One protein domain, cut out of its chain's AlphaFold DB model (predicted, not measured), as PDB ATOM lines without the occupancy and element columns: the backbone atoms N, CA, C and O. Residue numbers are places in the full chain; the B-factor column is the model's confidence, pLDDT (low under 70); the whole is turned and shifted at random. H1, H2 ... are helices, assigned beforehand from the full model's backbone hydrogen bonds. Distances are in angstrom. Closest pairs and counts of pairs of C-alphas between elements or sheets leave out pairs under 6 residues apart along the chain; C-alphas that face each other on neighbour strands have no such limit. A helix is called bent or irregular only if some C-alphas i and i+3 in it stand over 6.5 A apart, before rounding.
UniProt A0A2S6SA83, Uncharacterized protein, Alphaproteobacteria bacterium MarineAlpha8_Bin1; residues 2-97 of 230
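Overview. This is residues 2 to 97 of the 230 residues of an uncharacterized protein of Alphaproteobacteria bacterium MarineAlpha8_Bin1 (UniProt A0A2S6SA83). Four helices form an elongated up-and-down bundle, each running against the one before it, with the longest, H4, beside H1 and H3, and H2 completing the ring between those two. H3 slants away from the line of H4, and H1 has a kink. The printed part has 96 residues with four named helices, in the order H1, H2, H3, H4, and no named strand; its class is all helix. The whole is compact, with a radius of gyration of the C-alphas of 13.2 A, and spans 43 by 25 by 21 A.

Along the chain. H4, residues 73 to 97, is 36.7 A long, from C-alpha 73 at (-27.372, -47.597, 41.986) to C-alpha 97 at (-44.567, -15.163, 42.872). H3, residues 49 to 68, measures 28.2 A. H1, residues 2 to 22, measures 30.0 A and begins at C-alpha 2 at (-50.834, -31.242, 42.246); it has a kink of 34 degrees near residue 10. H1 is neither bent nor irregular, but only just: C-alphas 7 and 10 are 6.4 A apart. H2, residues 27 to 44, measures 25.8 A.

Arrangement. H4 and H3 form a helical hairpin; they touch, closest at the C-alphas of Cys 59 and Ser 80, 4.7 A, opposite ways at a tilt of 35.1 degrees, only just steep. H4 touches H1, closest at the C-alphas of Ser 10 and Leu 81, 5.9 A, opposite ways at a shallow tilt of 9 degrees. H1 and H2, a hairpin, touch at Phe 17 and Ala 30, their closest C-alphas, 4.9 A. H2 touches H3 with residues 35 to 43 alone. H1 and H3 are apart. Every O i to N i+4 pair is within hydrogen-bond range in H2, H3 and H4, and 15 of 17 in H1.

Size, cuts and confidence. The C-alphas farthest apart, of Gly 24 and Glu 97, are 45.5 A apart. The printed part has no cut, and its three links are tight. The mean pLDDT of the printed part is 86.1; residues 2 to 7 and 91 to 97 are under 70.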
ATOM      1  N   GLU A   2     -52.145 -31.230  42.935       52.75
ATOM      2  CA  GLU A   2     -50.834 -31.242  42.246       52.75
ATOM      3  C   GLU A   2     -49.612 -31.375  43.183       52.75
ATOM      4  O   GLU A   2     -48.715 -32.165  42.914       52.75
ATOM      5  N   VAL A   3     -49.595 -30.697  44.338       54.12
ATOM      6  CA  VAL A   3     -48.447 -30.742  45.278       54.12
ATOM      7  C   VAL A   3     -48.288 -32.109  45.980       54.12
ATOM      8  O   VAL A   3     -47.176 -32.541  46.292       54.12
ATOM      9  N   GLU A   4     -49.389 -32.839  46.196       59.94
ATOM     10  CA  GLU A   4     -49.348 -34.203  46.757       59.94
ATOM     11  C   GLU A   4     -48.850 -35.236  45.731       59.94
ATOM     12  O   GLU A   4     -48.177 -36.198  46.100       59.94
ATOM     13  N   ALA A   5     -49.127 -35.029  44.440       61.75
ATOM     14  CA  ALA A   5     -48.646 -35.905  43.371       61.75
ATOM     15  C   ALA A   5     -47.121 -35.806  43.192       61.75
ATOM     16  O   ALA A   5     -46.450 -36.823  43.045       61.75
ATOM     17  N   LEU A   6     -46.550 -34.603  43.303       63.53
ATOM     18  CA  LEU A   6     -45.101 -34.390  43.187       63.53
ATOM     19  C   LEU A   6     -44.320 -34.898  44.396       63.53
ATOM     20  O   LEU A   6     -43.314 -35.580  44.238       63.53
ATOM     21  N   SER A   7     -44.807 -34.623  45.607       65.69
ATOM     22  CA  SER A   7     -44.161 -35.123  46.830       65.69
ATOM     23  C   SER A   7     -44.223 -36.651  46.952       65.69
ATOM     24  O   SER A   7     -43.341 -37.264  47.554       65.69
ATOM     25  N   SER A   8     -45.224 -37.295  46.342       79.56
ATOM     26  CA  SER A   8     -45.303 -38.758  46.255       79.56
ATOM     27  C   SER A   8     -44.536 -39.350  45.068       79.56
ATOM     28  O   SER A   8     -44.226 -40.546  45.092       79.56
ATOM     29  N   LEU A   9     -44.166 -38.543  44.067       85.31
ATOM     30  CA  LEU A   9     -43.452 -39.002  42.877       85.31
ATOM     31  C   LEU A   9     -42.071 -39.563  43.224       85.31
ATOM     32  O   LEU A   9     -41.764 -40.689  42.844       85.31
ATOM     33  N   SER A  10     -41.277 -38.831  44.010       87.12
ATOM     34  CA  SER A  10     -39.944 -39.267  44.449       87.12
ATOM     35  C   SER A  10     -40.001 -40.623  45.173       87.12
ATOM     36  O   SER A  10     -39.311 -41.577  44.808       87.12
ATOM     37  N   SER A  11     -40.943 -40.779  46.112       86.69
ATOM     38  CA  SER A  11     -41.158 -42.051  46.814       86.69
ATOM     39  C   SER A  11     -41.615 -43.182  45.884       86.69
ATOM     40  O   SER A  11     -41.177 -44.324  46.050       86.69
ATOM     41  N   THR A  12     -42.474 -42.884  44.907       89.44
ATOM     42  CA  THR A  12     -42.982 -43.873  43.945       89.44
ATOM     43  C   THR A  12     -41.886 -44.330  42.984       89.44
ATOM     44  O   THR A  12     -41.774 -45.529  42.722       89.44
ATOM     45  N   CYS A  13     -41.032 -43.416  42.517       90.31
ATOM     46  CA  CYS A  13     -39.850 -43.731  41.716       90.31
ATOM     47  C   CYS A  13     -38.891 -44.645  42.483       90.31
ATOM     48  O   CYS A  13     -38.533 -45.705  41.975       90.31
ATOM     49  N   SER A  14     -38.549 -44.304  43.729       91.12
ATOM     50  CA  SER A  14     -37.682 -45.149  44.565       91.12
ATOM     51  C   SER A  14     -38.250 -46.547  44.770       91.12
ATOM     52  O   SER A  14     -37.532 -47.535  44.635       91.12
ATOM     53  N   LYS A  15     -39.555 -46.649  45.037       91.75
ATOM     54  CA  LYS A  15     -40.227 -47.942  45.178       91.75
ATOM     55  C   LYS A  15     -40.186 -48.752  43.878       91.75
ATOM     56  O   LYS A  15     -39.811 -49.919  43.910       91.75
ATOM     57  N   THR A  16     -40.527 -48.130  42.750       92.88
ATOM     58  CA  THR A  16     -40.530 -48.772  41.421       92.88
ATOM     59  C   THR A  16     -39.140 -49.280  41.048       92.88
ATOM     60  O   THR A  16     -38.991 -50.389  40.529       92.88
ATOM     61  N   PHE A  17     -38.108 -48.495  41.359       94.50
ATOM     62  CA  PHE A  17     -36.721 -48.884  41.166       94.50
ATOM     63  C   PHE A  17     -36.367 -50.115  42.004       94.50
ATOM     64  O   PHE A  17     -35.899 -51.112  41.458       94.50
ATOM     65  N   SER A  18     -36.627 -50.084  43.316       92.62
ATOM     66  CA  SER A  18     -36.332 -51.210  44.210       92.62
ATOM     67  C   SER A  18     -37.070 -52.485  43.804       92.62
ATOM     68  O   SER A  18     -36.443 -53.536  43.720       92.62
ATOM     69  N   GLU A  19     -38.360 -52.397  43.471       93.25
ATOM     70  CA  GLU A  19     -39.150 -53.545  43.001       93.25
ATOM     71  C   GLU A  19     -38.599 -54.117  41.683       93.25
ATOM     72  O   GLU A  19     -38.531 -55.335  41.517       93.25
ATOM     73  N   SER A  20     -38.139 -53.256  40.766       92.81
ATOM     74  CA  SER A  20     -37.506 -53.693  39.514       92.81
ATOM     75  C   SER A  20     -36.203 -54.453  39.788       92.81
ATOM     76  O   SER A  20     -36.004 -55.544  39.252       92.81
ATOM     77  N   ILE A  21     -35.350 -53.942  40.683       92.75
ATOM     78  CA  ILE A  21     -34.114 -54.628  41.091       92.75
ATOM     79  C   ILE A  21     -34.418 -55.968  41.773       92.75
ATOM     80  O   ILE A  21     -33.796 -56.979  41.449       92.75
ATOM     81  N   GLU A  22     -35.395 -56.009  42.680       92.44
ATOM     82  CA  GLU A  22     -35.823 -57.240  43.359       92.44
ATOM     83  C   GLU A  22     -36.377 -58.284  42.381       92.44
ATOM     84  O   GLU A  22     -36.188 -59.486  42.580       92.44
ATOM     85  N   SER A  23     -37.016 -57.837  41.296       92.44
ATOM     86  CA  SER A  23     -37.500 -58.706  40.217       92.44
ATOM     87  C   SER A  23     -36.391 -59.234  39.293       92.44
ATOM     88  O   SER A  23     -36.646 -60.121  38.475       92.44
ATOM     89  N   GLY A  24     -35.155 -58.749  39.457       91.06
ATOM     90  CA  GLY A  24     -33.971 -59.195  38.722       91.06
ATOM     91  C   GLY A  24     -33.582 -58.326  37.523       91.06
ATOM     92  O   GLY A  24     -32.705 -58.742  36.764       91.06
ATOM     93  N   SER A  25     -34.196 -57.152  37.341       94.00
ATOM     94  CA  SER A  25     -33.770 -56.182  36.322       94.00
ATOM     95  C   SER A  25     -32.416 -55.556  36.653       94.00
ATOM     96  O   SER A  25     -31.995 -55.502  37.812       94.00
ATOM     97  N   SER A  26     -31.730 -55.059  35.622       94.06
ATOM     98  CA  SER A  26     -30.505 -54.280  35.819       94.06
ATOM     99  C   SER A  26     -30.808 -52.902  36.415       94.06
ATOM    100  O   SER A  26     -31.944 -52.422  36.387       94.06
ATOM    101  N   SER A  27     -29.772 -52.234  36.929       91.44
ATOM    102  CA  SER A  27     -29.861 -50.845  37.390       91.44
ATOM    103  C   SER A  27     -30.330 -49.890  36.301       91.44
ATOM    104  O   SER A  27     -31.132 -49.002  36.584       91.44
ATOM    105  N   GLU A  28     -29.878 -50.075  35.062       92.00
ATOM    106  CA  GLU A  28     -30.292 -49.240  33.934       92.00
ATOM    107  C   GLU A  28     -31.765 -49.456  33.575       92.00
ATOM    108  O   GLU A  28     -32.483 -48.486  33.346       92.00
ATOM    109  N   GLU A  29     -32.235 -50.706  33.561       93.19
ATOM    110  CA  GLU A  29     -33.645 -51.019  33.298       93.19
ATOM    111  C   GLU A  29     -34.558 -50.466  34.399       93.19
ATOM    112  O   GLU A  29     -35.565 -49.820  34.112       93.19
ATOM    113  N   ALA A  30     -34.183 -50.663  35.666       94.00
ATOM    114  CA  ALA A  30     -34.926 -50.138  36.809       94.00
ATOM    115  C   ALA A  30     -34.996 -48.601  36.787       94.00
ATOM    116  O   ALA A  30     -36.037 -48.008  37.091       94.00
ATOM    117  N   PHE A  31     -33.900 -47.945  36.395       95.12
ATOM    118  CA  PHE A  31     -33.860 -46.496  36.234       95.12
ATOM    119  C   PHE A  31     -34.742 -46.029  35.070       95.12
ATOM    120  O   PHE A  31     -35.528 -45.100  35.244       95.12
ATOM    121  N   ALA A  32     -34.695 -46.706  33.920       94.12
ATOM    122  CA  ALA A  32     -35.536 -46.387  32.766       94.12
ATOM    123  C   ALA A  32     -37.037 -46.482  33.092       94.12
ATOM    124  O   ALA A  32     -37.789 -45.562  32.770       94.12
ATOM    125  N   ASN A  33     -37.460 -47.527  33.813       92.94
ATOM    126  CA  ASN A  33     -38.842 -47.662  34.291       92.94
ATOM    127  C   ASN A  33     -39.239 -46.503  35.222       92.94
ATOM    128  O   ASN A  33     -40.355 -45.987  35.158       92.94
ATOM    129  N   SER A  34     -38.311 -46.071  36.080       93.88
ATOM    130  CA  SER A  34     -38.532 -44.941  36.989       93.88
ATOM    131  C   SER A  34     -38.678 -43.623  36.224       93.88
ATOM    132  O   SER A  34     -39.555 -42.827  36.550       93.88
ATOM    133  N   LEU A  35     -37.876 -43.403  35.175       93.62
ATOM    134  CA  LEU A  35     -37.994 -42.237  34.293       93.62
ATOM    135  C   LEU A  35     -39.314 -42.224  33.515       93.62
ATOM    136  O   LEU A  35     -39.912 -41.162  33.361       93.62
ATOM    137  N   GLU A  36     -39.792 -43.380  33.049       93.88
ATOM    138  CA  GLU A  36     -41.089 -43.486  32.371       93.88
ATOM    139  C   GLU A  36     -42.238 -43.092  33.309       93.88
ATOM    140  O   GLU A  36     -43.092 -42.279  32.943       93.88
ATOM    141  N   LEU A  37     -42.223 -43.592  34.547       91.81
ATOM    142  CA  LEU A  37     -43.191 -43.203  35.574       91.81
ATOM    143  C   LEU A  37     -43.130 -41.696  35.873       91.81
ATOM    144  O   LEU A  37     -44.169 -41.040  35.987       91.81
ATOM    145  N   MET A  38     -41.921 -41.140  35.945       91.19
ATOM    146  CA  MET A  38     -41.687 -39.710  36.134       91.19
ATOM    147  C   MET A  38     -42.272 -38.875  34.994       91.19
ATOM    148  O   MET A  38     -42.986 -37.907  35.244       91.19
ATOM    149  N   SER A  39     -42.021 -39.290  33.751       92.94
ATOM    150  CA  SER A  39     -42.546 -38.661  32.538       92.94
ATOM    151  C   SER A  39     -44.072 -38.627  32.536       92.94
ATOM    152  O   SER A  39     -44.669 -37.566  32.362       92.94
ATOM    153  N   ASN A  40     -44.706 -39.775  32.792       91.50
ATOM    154  CA  ASN A  40     -46.163 -39.895  32.811       91.50
ATOM    155  C   ASN A  40     -46.778 -39.028  33.914       91.50
ATOM    156  O   ASN A  40     -47.730 -38.301  33.660       91.50
ATOM    157  N   THR A  41     -46.185 -39.040  35.111       89.00
ATOM    158  CA  THR A  41     -46.686 -38.231  36.231       89.00
ATOM    159  C   THR A  41     -46.565 -36.738  35.934       89.00
ATOM    160  O   THR A  41     -47.521 -35.999  36.130       89.00
ATOM    161  N   MET A  42     -45.424 -36.277  35.412       87.12
ATOM    162  CA  MET A  42     -45.261 -34.871  35.030       87.12
ATOM    163  C   MET A  42     -46.206 -34.462  33.888       87.12
ATOM    164  O   MET A  42     -46.735 -33.351  33.897       87.12
ATOM    165  N   ALA A  43     -46.464 -35.351  32.925       90.19
ATOM    166  CA  ALA A  43     -47.426 -35.102  31.851       90.19
ATOM    167  C   ALA A  43     -48.864 -34.989  32.379       90.19
ATOM    168  O   ALA A  43     -49.592 -34.081  31.979       90.19
ATOM    169  N   ASP A  44     -49.256 -35.856  33.317       88.75
ATOM    170  CA  ASP A  44     -50.562 -35.803  33.990       88.75
ATOM    171  C   ASP A  44     -50.745 -34.508  34.798       88.75
ATOM    172  O   ASP A  44     -51.868 -34.042  35.002       88.75
ATOM    173  N   MET A  45     -49.639 -33.897  35.214       84.19
ATOM    174  CA  MET A  45     -49.602 -32.595  35.877       84.19
ATOM    175  C   MET A  45     -49.615 -31.400  34.922       84.19
ATOM    176  O   MET A  45     -49.611 -30.257  35.369       84.19
ATOM    177  N   GLY A  46     -49.647 -31.647  33.614       86.31
ATOM    178  CA  GLY A  46     -49.737 -30.602  32.601       86.31
ATOM    179  C   GLY A  46     -48.404 -29.971  32.209       86.31
ATOM    180  O   GLY A  46     -48.424 -28.975  31.486       86.31
ATOM    181  N   LEU A  47     -47.261 -30.537  32.623       85.94
ATOM    182  CA  LEU A  47     -45.958 -30.072  32.146       85.94
ATOM    183  C   LEU A  47     -45.831 -30.329  30.642       85.94
ATOM    184  O   LEU A  47     -46.278 -31.349  30.104       85.94
ATOM    185  N   SER A  48     -45.182 -29.403  29.942       90.62
ATOM    186  CA  SER A  48     -44.908 -29.556  28.520       90.62
ATOM    187  C   SER A  48     -43.875 -30.656  28.278       90.62
ATOM    188  O   SER A  48     -42.966 -30.898  29.073       90.62
ATOM    189  N   THR A  49     -43.933 -31.284  27.103       90.56
ATOM    190  CA  THR A  49     -42.942 -32.292  26.694       90.56
ATOM    191  C   THR A  49     -41.506 -31.754  26.736       90.56
ATOM    192  O   THR A  49     -40.571 -32.510  26.989       90.56
ATOM    193  N   SER A  50     -41.315 -30.450  26.504       89.62
ATOM    194  CA  SER A  50     -39.994 -29.817  26.575       89.62
ATOM    195  C   SER A  50     -39.458 -29.762  28.007       89.62
ATOM    196  O   SER A  50     -38.281 -30.050  28.224       89.62
ATOM    197  N   GLU A  51     -40.301 -29.410  28.979       88.25
ATOM    198  CA  GLU A  51     -39.932 -29.369  30.401       88.25
ATOM    199  C   GLU A  51     -39.638 -30.772  30.923       88.25
ATOM    200  O   GLU A  51     -38.585 -30.997  31.516       88.25
ATOM    201  N   ILE A  52     -40.504 -31.735  30.598       90.88
ATOM    202  CA  ILE A  52     -40.322 -33.143  30.967       90.88
ATOM    203  C   ILE A  52     -38.978 -33.660  30.444       90.88
ATOM    204  O   ILE A  52     -38.174 -34.180  31.213       90.88
ATOM    205  N   ASN A  53     -38.677 -33.458  29.158       92.88
ATOM    206  CA  ASN A  53     -37.412 -33.912  28.574       92.88
ATOM    207  C   ASN A  53     -36.183 -33.270  29.235       92.88
ATOM    208  O   ASN A  53     -35.164 -33.939  29.406       92.88
ATOM    209  N   ASN A  54     -36.269 -31.994  29.620       91.12
ATOM    210  CA  ASN A  54     -35.193 -31.304  30.333       91.12
ATOM    211  C   ASN A  54     -34.934 -31.953  31.703       91.12
ATOM    212  O   ASN A  54     -33.791 -32.284  32.026       91.12
ATOM    213  N   VAL A  55     -35.993 -32.204  32.477       90.56
ATOM    214  CA  VAL A  55     -35.888 -32.870  33.785       90.56
ATOM    215  C   VAL A  55     -35.320 -34.281  33.635       90.56
ATOM    216  O   VAL A  55     -34.361 -34.629  34.322       90.56
ATOM    217  N   LEU A  56     -35.840 -35.083  32.699       92.88
ATOM    218  CA  LEU A  56     -35.365 -36.453  32.477       92.88
ATOM    219  C   LEU A  56     -33.895 -36.500  32.030       92.88
ATOM    220  O   LEU A  56     -33.152 -37.366  32.499       92.88
ATOM    221  N   SER A  57     -33.454 -35.568  31.174       93.69
ATOM    222  CA  SER A  57     -32.046 -35.465  30.757       93.69
ATOM    223  C   SER A  57     -31.144 -35.219  31.959       93.69
ATOM    224  O   SER A  57     -30.208 -35.980  32.190       93.69
ATOM    225  N   LYS A  58     -31.483 -34.231  32.796       93.00
ATOM    226  CA  LYS A  58     -30.713 -33.916  34.006       93.00
ATOM    227  C   LYS A  58     -30.712 -35.066  35.012       93.00
ATOM    228  O   LYS A  58     -29.665 -35.387  35.565       93.00
ATOM    229  N   CYS A  59     -31.856 -35.722  35.231       93.31
ATOM    230  CA  CYS A  59     -31.938 -36.909  36.088       93.31
ATOM    231  C   CYS A  59     -30.983 -38.004  35.599       93.31
ATOM    232  O   CYS A  59     -30.303 -38.633  36.411       93.31
ATOM    233  N   THR A  60     -30.929 -38.216  34.283       95.25
ATOM    234  CA  THR A  60     -30.070 -39.218  33.640       95.25
ATOM    235  C   THR A  60     -28.592 -38.856  33.746       95.25
ATOM    236  O   THR A  60     -27.769 -39.719  34.046       95.25
ATOM    237  N   GLU A  61     -28.245 -37.588  33.535       95.25
ATOM    238  CA  GLU A  61     -26.882 -37.077  33.704       95.25
ATOM    239  C   GLU A  61     -26.384 -37.300  35.136       95.25
ATOM    240  O   GLU A  61     -25.344 -37.930  35.319       95.25
ATOM    241  N   ILE A  62     -27.169 -36.892  36.140       94.75
ATOM    242  CA  ILE A  62     -26.826 -37.052  37.563       94.75
ATOM    243  C   ILE A  62     -26.685 -38.528  37.940       94.75
ATOM    244  O   ILE A  62     -25.764 -38.894  38.667       94.75
ATOM    245  N   PHE A  63     -27.566 -39.389  37.427       95.06
ATOM    246  CA  PHE A  63     -27.505 -40.823  37.700       95.06
ATOM    247  C   PHE A  63     -26.206 -41.435  37.164       95.06
ATOM    248  O   PHE A  63     -25.489 -42.126  37.887       95.06
ATOM    249  N   ASN A  64     -25.872 -41.142  35.905       94.81
ATOM    250  CA  ASN A  64     -24.660 -41.652  35.267       94.81
ATOM    251  C   ASN A  64     -23.385 -41.083  35.902       94.81
ATOM    252  O   ASN A  64     -22.391 -41.798  36.038       94.81
ATOM    253  N   GLU A  65     -23.403 -39.811  36.306       95.50
ATOM    254  CA  GLU A  65     -22.306 -39.190  37.046       95.50
ATOM    255  C   GLU A  65     -22.108 -39.870  38.404       95.50
ATOM    256  O   GLU A  65     -20.988 -40.245  38.744       95.50
ATOM    257  N   ALA A  66     -23.186 -40.107  39.152       94.06
ATOM    258  CA  ALA A  66     -23.126 -40.807  40.430       94.06
ATOM    259  C   ALA A  66     -22.569 -42.232  40.278       94.06
ATOM    260  O   ALA A  66     -21.675 -42.616  41.030       94.06
ATOM    261  N   LEU A  67     -23.010 -42.986  39.266       93.12
ATOM    262  CA  LEU A  67     -22.437 -44.300  38.958       93.12
ATOM    263  C   LEU A  67     -20.951 -44.219  38.579       93.12
ATOM    264  O   LEU A  67     -20.170 -45.081  38.968       93.12
ATOM    265  N   SER A  68     -20.548 -43.175  37.850       94.62
ATOM    266  CA  SER A  68     -19.140 -42.943  37.491       94.62
ATOM    267  C   SER A  68     -18.271 -42.592  38.703       94.62
ATOM    268  O   SER A  68     -17.061 -42.802  38.667       94.62
ATOM    269  N   ASN A  69     -18.887 -42.082  39.771       94.56
ATOM    270  CA  ASN A  69     -18.261 -41.786  41.057       94.56
ATOM    271  C   ASN A  69     -18.312 -42.979  42.035       94.56
ATOM    272  O   ASN A  69     -18.132 -42.787  43.237       94.56
ATOM    273  N   ASP A  70     -18.557 -44.196  41.535       92.50
ATOM    274  CA  ASP A  70     -18.640 -45.446  42.302       92.50
ATOM    275  C   ASP A  70     -19.761 -45.479  43.368       92.50
ATOM    276  O   ASP A  70     -19.699 -46.269  44.316       92.50
ATOM    277  N   LEU A  71     -20.811 -44.655  43.230       94.00
ATOM    278  CA  LEU A  71     -21.994 -44.756  44.096       94.00
ATOM    279  C   LEU A  71     -22.815 -46.002  43.757       94.00
ATOM    280  O   LEU A  71     -22.879 -46.457  42.611       94.00
ATOM    281  N   LEU A  72     -23.515 -46.530  44.762       93.25
ATOM    282  CA  LEU A  72     -24.456 -47.623  44.543       93.25
ATOM    283  C   LEU A  72     -25.644 -47.140  43.688       93.25
ATOM    284  O   LEU A  72     -26.077 -45.998  43.840       93.25
ATOM    285  N   PRO A  73     -26.263 -48.002  42.856       90.69
ATOM    286  CA  PRO A  73     -27.372 -47.597  41.986       90.69
ATOM    287  C   PRO A  73     -28.541 -46.913  42.705       90.69
ATOM    288  O   PRO A  73     -29.155 -45.996  42.169       90.69
ATOM    289  N   LEU A  74     -28.831 -47.319  43.943       90.50
ATOM    290  CA  LEU A  74     -29.873 -46.686  44.753       90.50
ATOM    291  C   LEU A  74     -29.473 -45.280  45.234       90.50
ATOM    292  O   LEU A  74     -30.309 -44.385  45.303       90.50
ATOM    293  N   GLU A  75     -28.197 -45.064  45.553       92.25
ATOM    294  CA  GLU A  75     -27.670 -43.749  45.943       92.25
ATOM    295  C   GLU A  75     -27.609 -42.804  44.735       92.25
ATOM    296  O   GLU A  75     -27.940 -41.620  44.850       92.25
ATOM    297  N   ALA A  76     -27.264 -43.343  43.563       92.75
ATOM    298  CA  ALA A  76     -27.335 -42.631  42.295       92.75
ATOM    299  C   ALA A  76     -28.772 -42.185  41.982       92.75
ATOM    300  O   ALA A  76     -28.993 -41.012  41.679       92.75
ATOM    301  N   LEU A  77     -29.763 -43.071  42.150       93.25
ATOM    302  CA  LEU A  77     -31.178 -42.714  42.000       93.25
ATOM    303  C   LEU A  77     -31.582 -41.590  42.960       93.25
ATOM    304  O   LEU A  77     -32.191 -40.613  42.533       93.25
ATOM    305  N   ASN A  78     -31.237 -41.713  44.245       92.00
ATOM    306  CA  ASN A  78     -31.576 -40.699  45.244       92.00
ATOM    307  C   ASN A  78     -30.981 -39.327  44.893       92.00
ATOM    308  O   ASN A  78     -31.624 -38.306  45.122       92.00
ATOM    309  N   SER A  79     -29.787 -39.298  44.295       92.19
ATOM    310  CA  SER A  79     -29.162 -38.060  43.817       92.19
ATOM    311  C   SER A  79     -29.971 -37.418  42.685       92.19
ATOM    312  O   SER A  79     -30.221 -36.213  42.709       92.19
ATOM    313  N   SER A  80     -30.453 -38.217  41.729       92.56
ATOM    314  CA  SER A  80     -31.333 -37.738  40.655       92.56
ATOM    315  C   SER A  80     -32.684 -37.249  41.182       92.56
ATOM    316  O   SER A  80     -33.177 -36.211  40.747       92.56
ATOM    317  N   LEU A  81     -33.275 -37.959  42.146       90.38
ATOM    318  CA  LEU A  81     -34.554 -37.580  42.752       90.38
ATOM    319  C   LEU A  81     -34.449 -36.317  43.609       90.38
ATOM    320  O   LEU A  81     -35.363 -35.502  43.599       90.38
ATOM    321  N   TYR A  82     -33.314 -36.091  44.271       89.31
ATOM    322  CA  TYR A  82     -33.069 -34.834  44.975       89.31
ATOM    323  C   TYR A  82     -33.094 -33.625  44.026       89.31
ATOM    324  O   TYR A  82     -33.596 -32.558  44.381       89.31
ATOM    325  N   MET A  83     -32.587 -33.783  42.797       87.38
ATOM    326  CA  MET A  83     -32.693 -32.738  41.776       87.38
ATOM    327  C   MET A  83     -34.141 -32.515  41.338       87.38
ATOM    328  O   MET A  83     -34.548 -31.364  41.190       87.38
ATOM    329  N   LEU A  84     -34.924 -33.585  41.179       86.00
ATOM    330  CA  LEU A  84     -36.352 -33.481  40.886       86.00
ATOM    331  C   LEU A  84     -37.084 -32.690  41.981       86.00
ATOM    332  O   LEU A  84     -37.807 -31.748  41.664       86.00
ATOM    333  N   ASP A  85     -36.844 -33.015  43.251       85.31
ATOM    334  CA  ASP A  85     -37.428 -32.294  44.388       85.31
ATOM    335  C   ASP A  85     -37.035 -30.806  44.356       85.31
ATOM    336  O   ASP A  85     -37.880 -29.930  44.532       85.31
ATOM    337  N   LYS A  86     -35.774 -30.497  44.023       83.38
ATOM    338  CA  LYS A  86     -35.296 -29.116  43.846       83.38
ATOM    339  C   LYS A  86     -35.963 -28.380  42.686       83.38
ATOM    340  O   LYS A  86     -36.275 -27.199  42.824       83.38
ATOM    341  N   PHE A  87     -36.167 -29.051  41.557       81.81
ATOM    342  CA  PHE A  87     -36.873 -28.494  40.404       81.81
ATOM    343  C   PHE A  87     -38.321 -28.147  40.775       81.81
ATOM    344  O   PHE A  87     -38.788 -27.047  40.501       81.81
ATOM    345  N   ILE A  88     -38.996 -29.045  41.491       77.38
ATOM    346  CA  ILE A  88     -40.362 -28.841  41.984       77.38
ATOM    347  C   ILE A  88     -40.436 -27.677  42.978       77.38
ATOM    348  O   ILE A  88     -41.344 -26.850  42.899       77.38
ATOM    349  N   GLU A  89     -39.494 -27.590  43.919       78.19
ATOM    350  CA  GLU A  89     -39.405 -26.473  44.867       78.19
ATOM    351  C   GLU A  89     -39.238 -25.129  44.145       78.19
ATOM    352  O   GLU A  89     -39.873 -24.146  44.528       78.19
ATOM    353  N   GLN A  90     -38.420 -25.077  43.089       74.62
ATOM    354  CA  GLN A  90     -38.253 -23.871  42.277       74.62
ATOM    355  C   GLN A  90     -39.535 -23.508  41.530       74.62
ATOM    356  O   GLN A  90     -40.003 -22.387  41.680       74.62
ATOM    357  N   GLU A  91     -40.150 -24.447  40.810       68.06
ATOM    358  CA  GLU A  91     -41.386 -24.188  40.058       68.06
ATOM    359  C   GLU A  91     -42.545 -23.780  40.974       68.06
ATOM    360  O   GLU A  91     -43.274 -22.835  40.682       68.06
ATOM    361  N   THR A  92     -42.695 -24.423  42.134       64.12
ATOM    362  CA  THR A  92     -43.723 -24.039  43.118       64.12
ATOM    363  C   THR A  92     -43.455 -22.680  43.761       64.12
ATOM    364  O   THR A  92     -44.408 -22.005  44.148       64.12
ATOM    365  N   SER A  93     -42.194 -22.250  43.851       64.31
ATOM    366  CA  SER A  93     -41.824 -20.919  44.351       64.31
ATOM    367  C   SER A  93     -42.006 -19.842  43.274       64.31
ATOM    368  O   SER A  93     -42.615 -18.813  43.549       64.31
ATOM    369  N   SER A  94     -41.598 -20.108  42.030       55.72
ATOM    370  CA  SER A  94     -41.789 -19.208  40.883       55.72
ATOM    371  C   SER A  94     -43.267 -19.048  40.506       55.72
ATOM    372  O   SER A  94     -43.720 -17.940  40.243       55.72
ATOM    373  N   SER A  95     -44.065 -20.115  40.604       48.16
ATOM    374  CA  SER A  95     -45.526 -20.062  40.404       48.16
ATOM    375  C   SER A  95     -46.264 -19.329  41.532       48.16
ATOM    376  O   SER A  95     -47.402 -18.884  41.355       48.16
ATOM    377  N   ARG A  96     -45.647 -19.221  42.719       39.62
ATOM    378  CA  ARG A  96     -46.205 -18.501  43.871       39.62
ATOM    379  C   ARG A  96     -45.952 -16.996  43.782       39.62
ATOM    380  O   ARG A  96     -46.803 -16.229  44.224       39.62
ATOM    381  N   GLU A  97     -44.866 -16.579  43.138       40.84
ATOM    382  CA  GLU A  97     -44.567 -15.163  42.872       40.84
ATOM    383  C   GLU A  97     -45.428 -14.562  41.745       40.84
ATOM    384  O   GLU A  97     -45.651 -13.356  41.726       40.84
TER     385      GLU A  97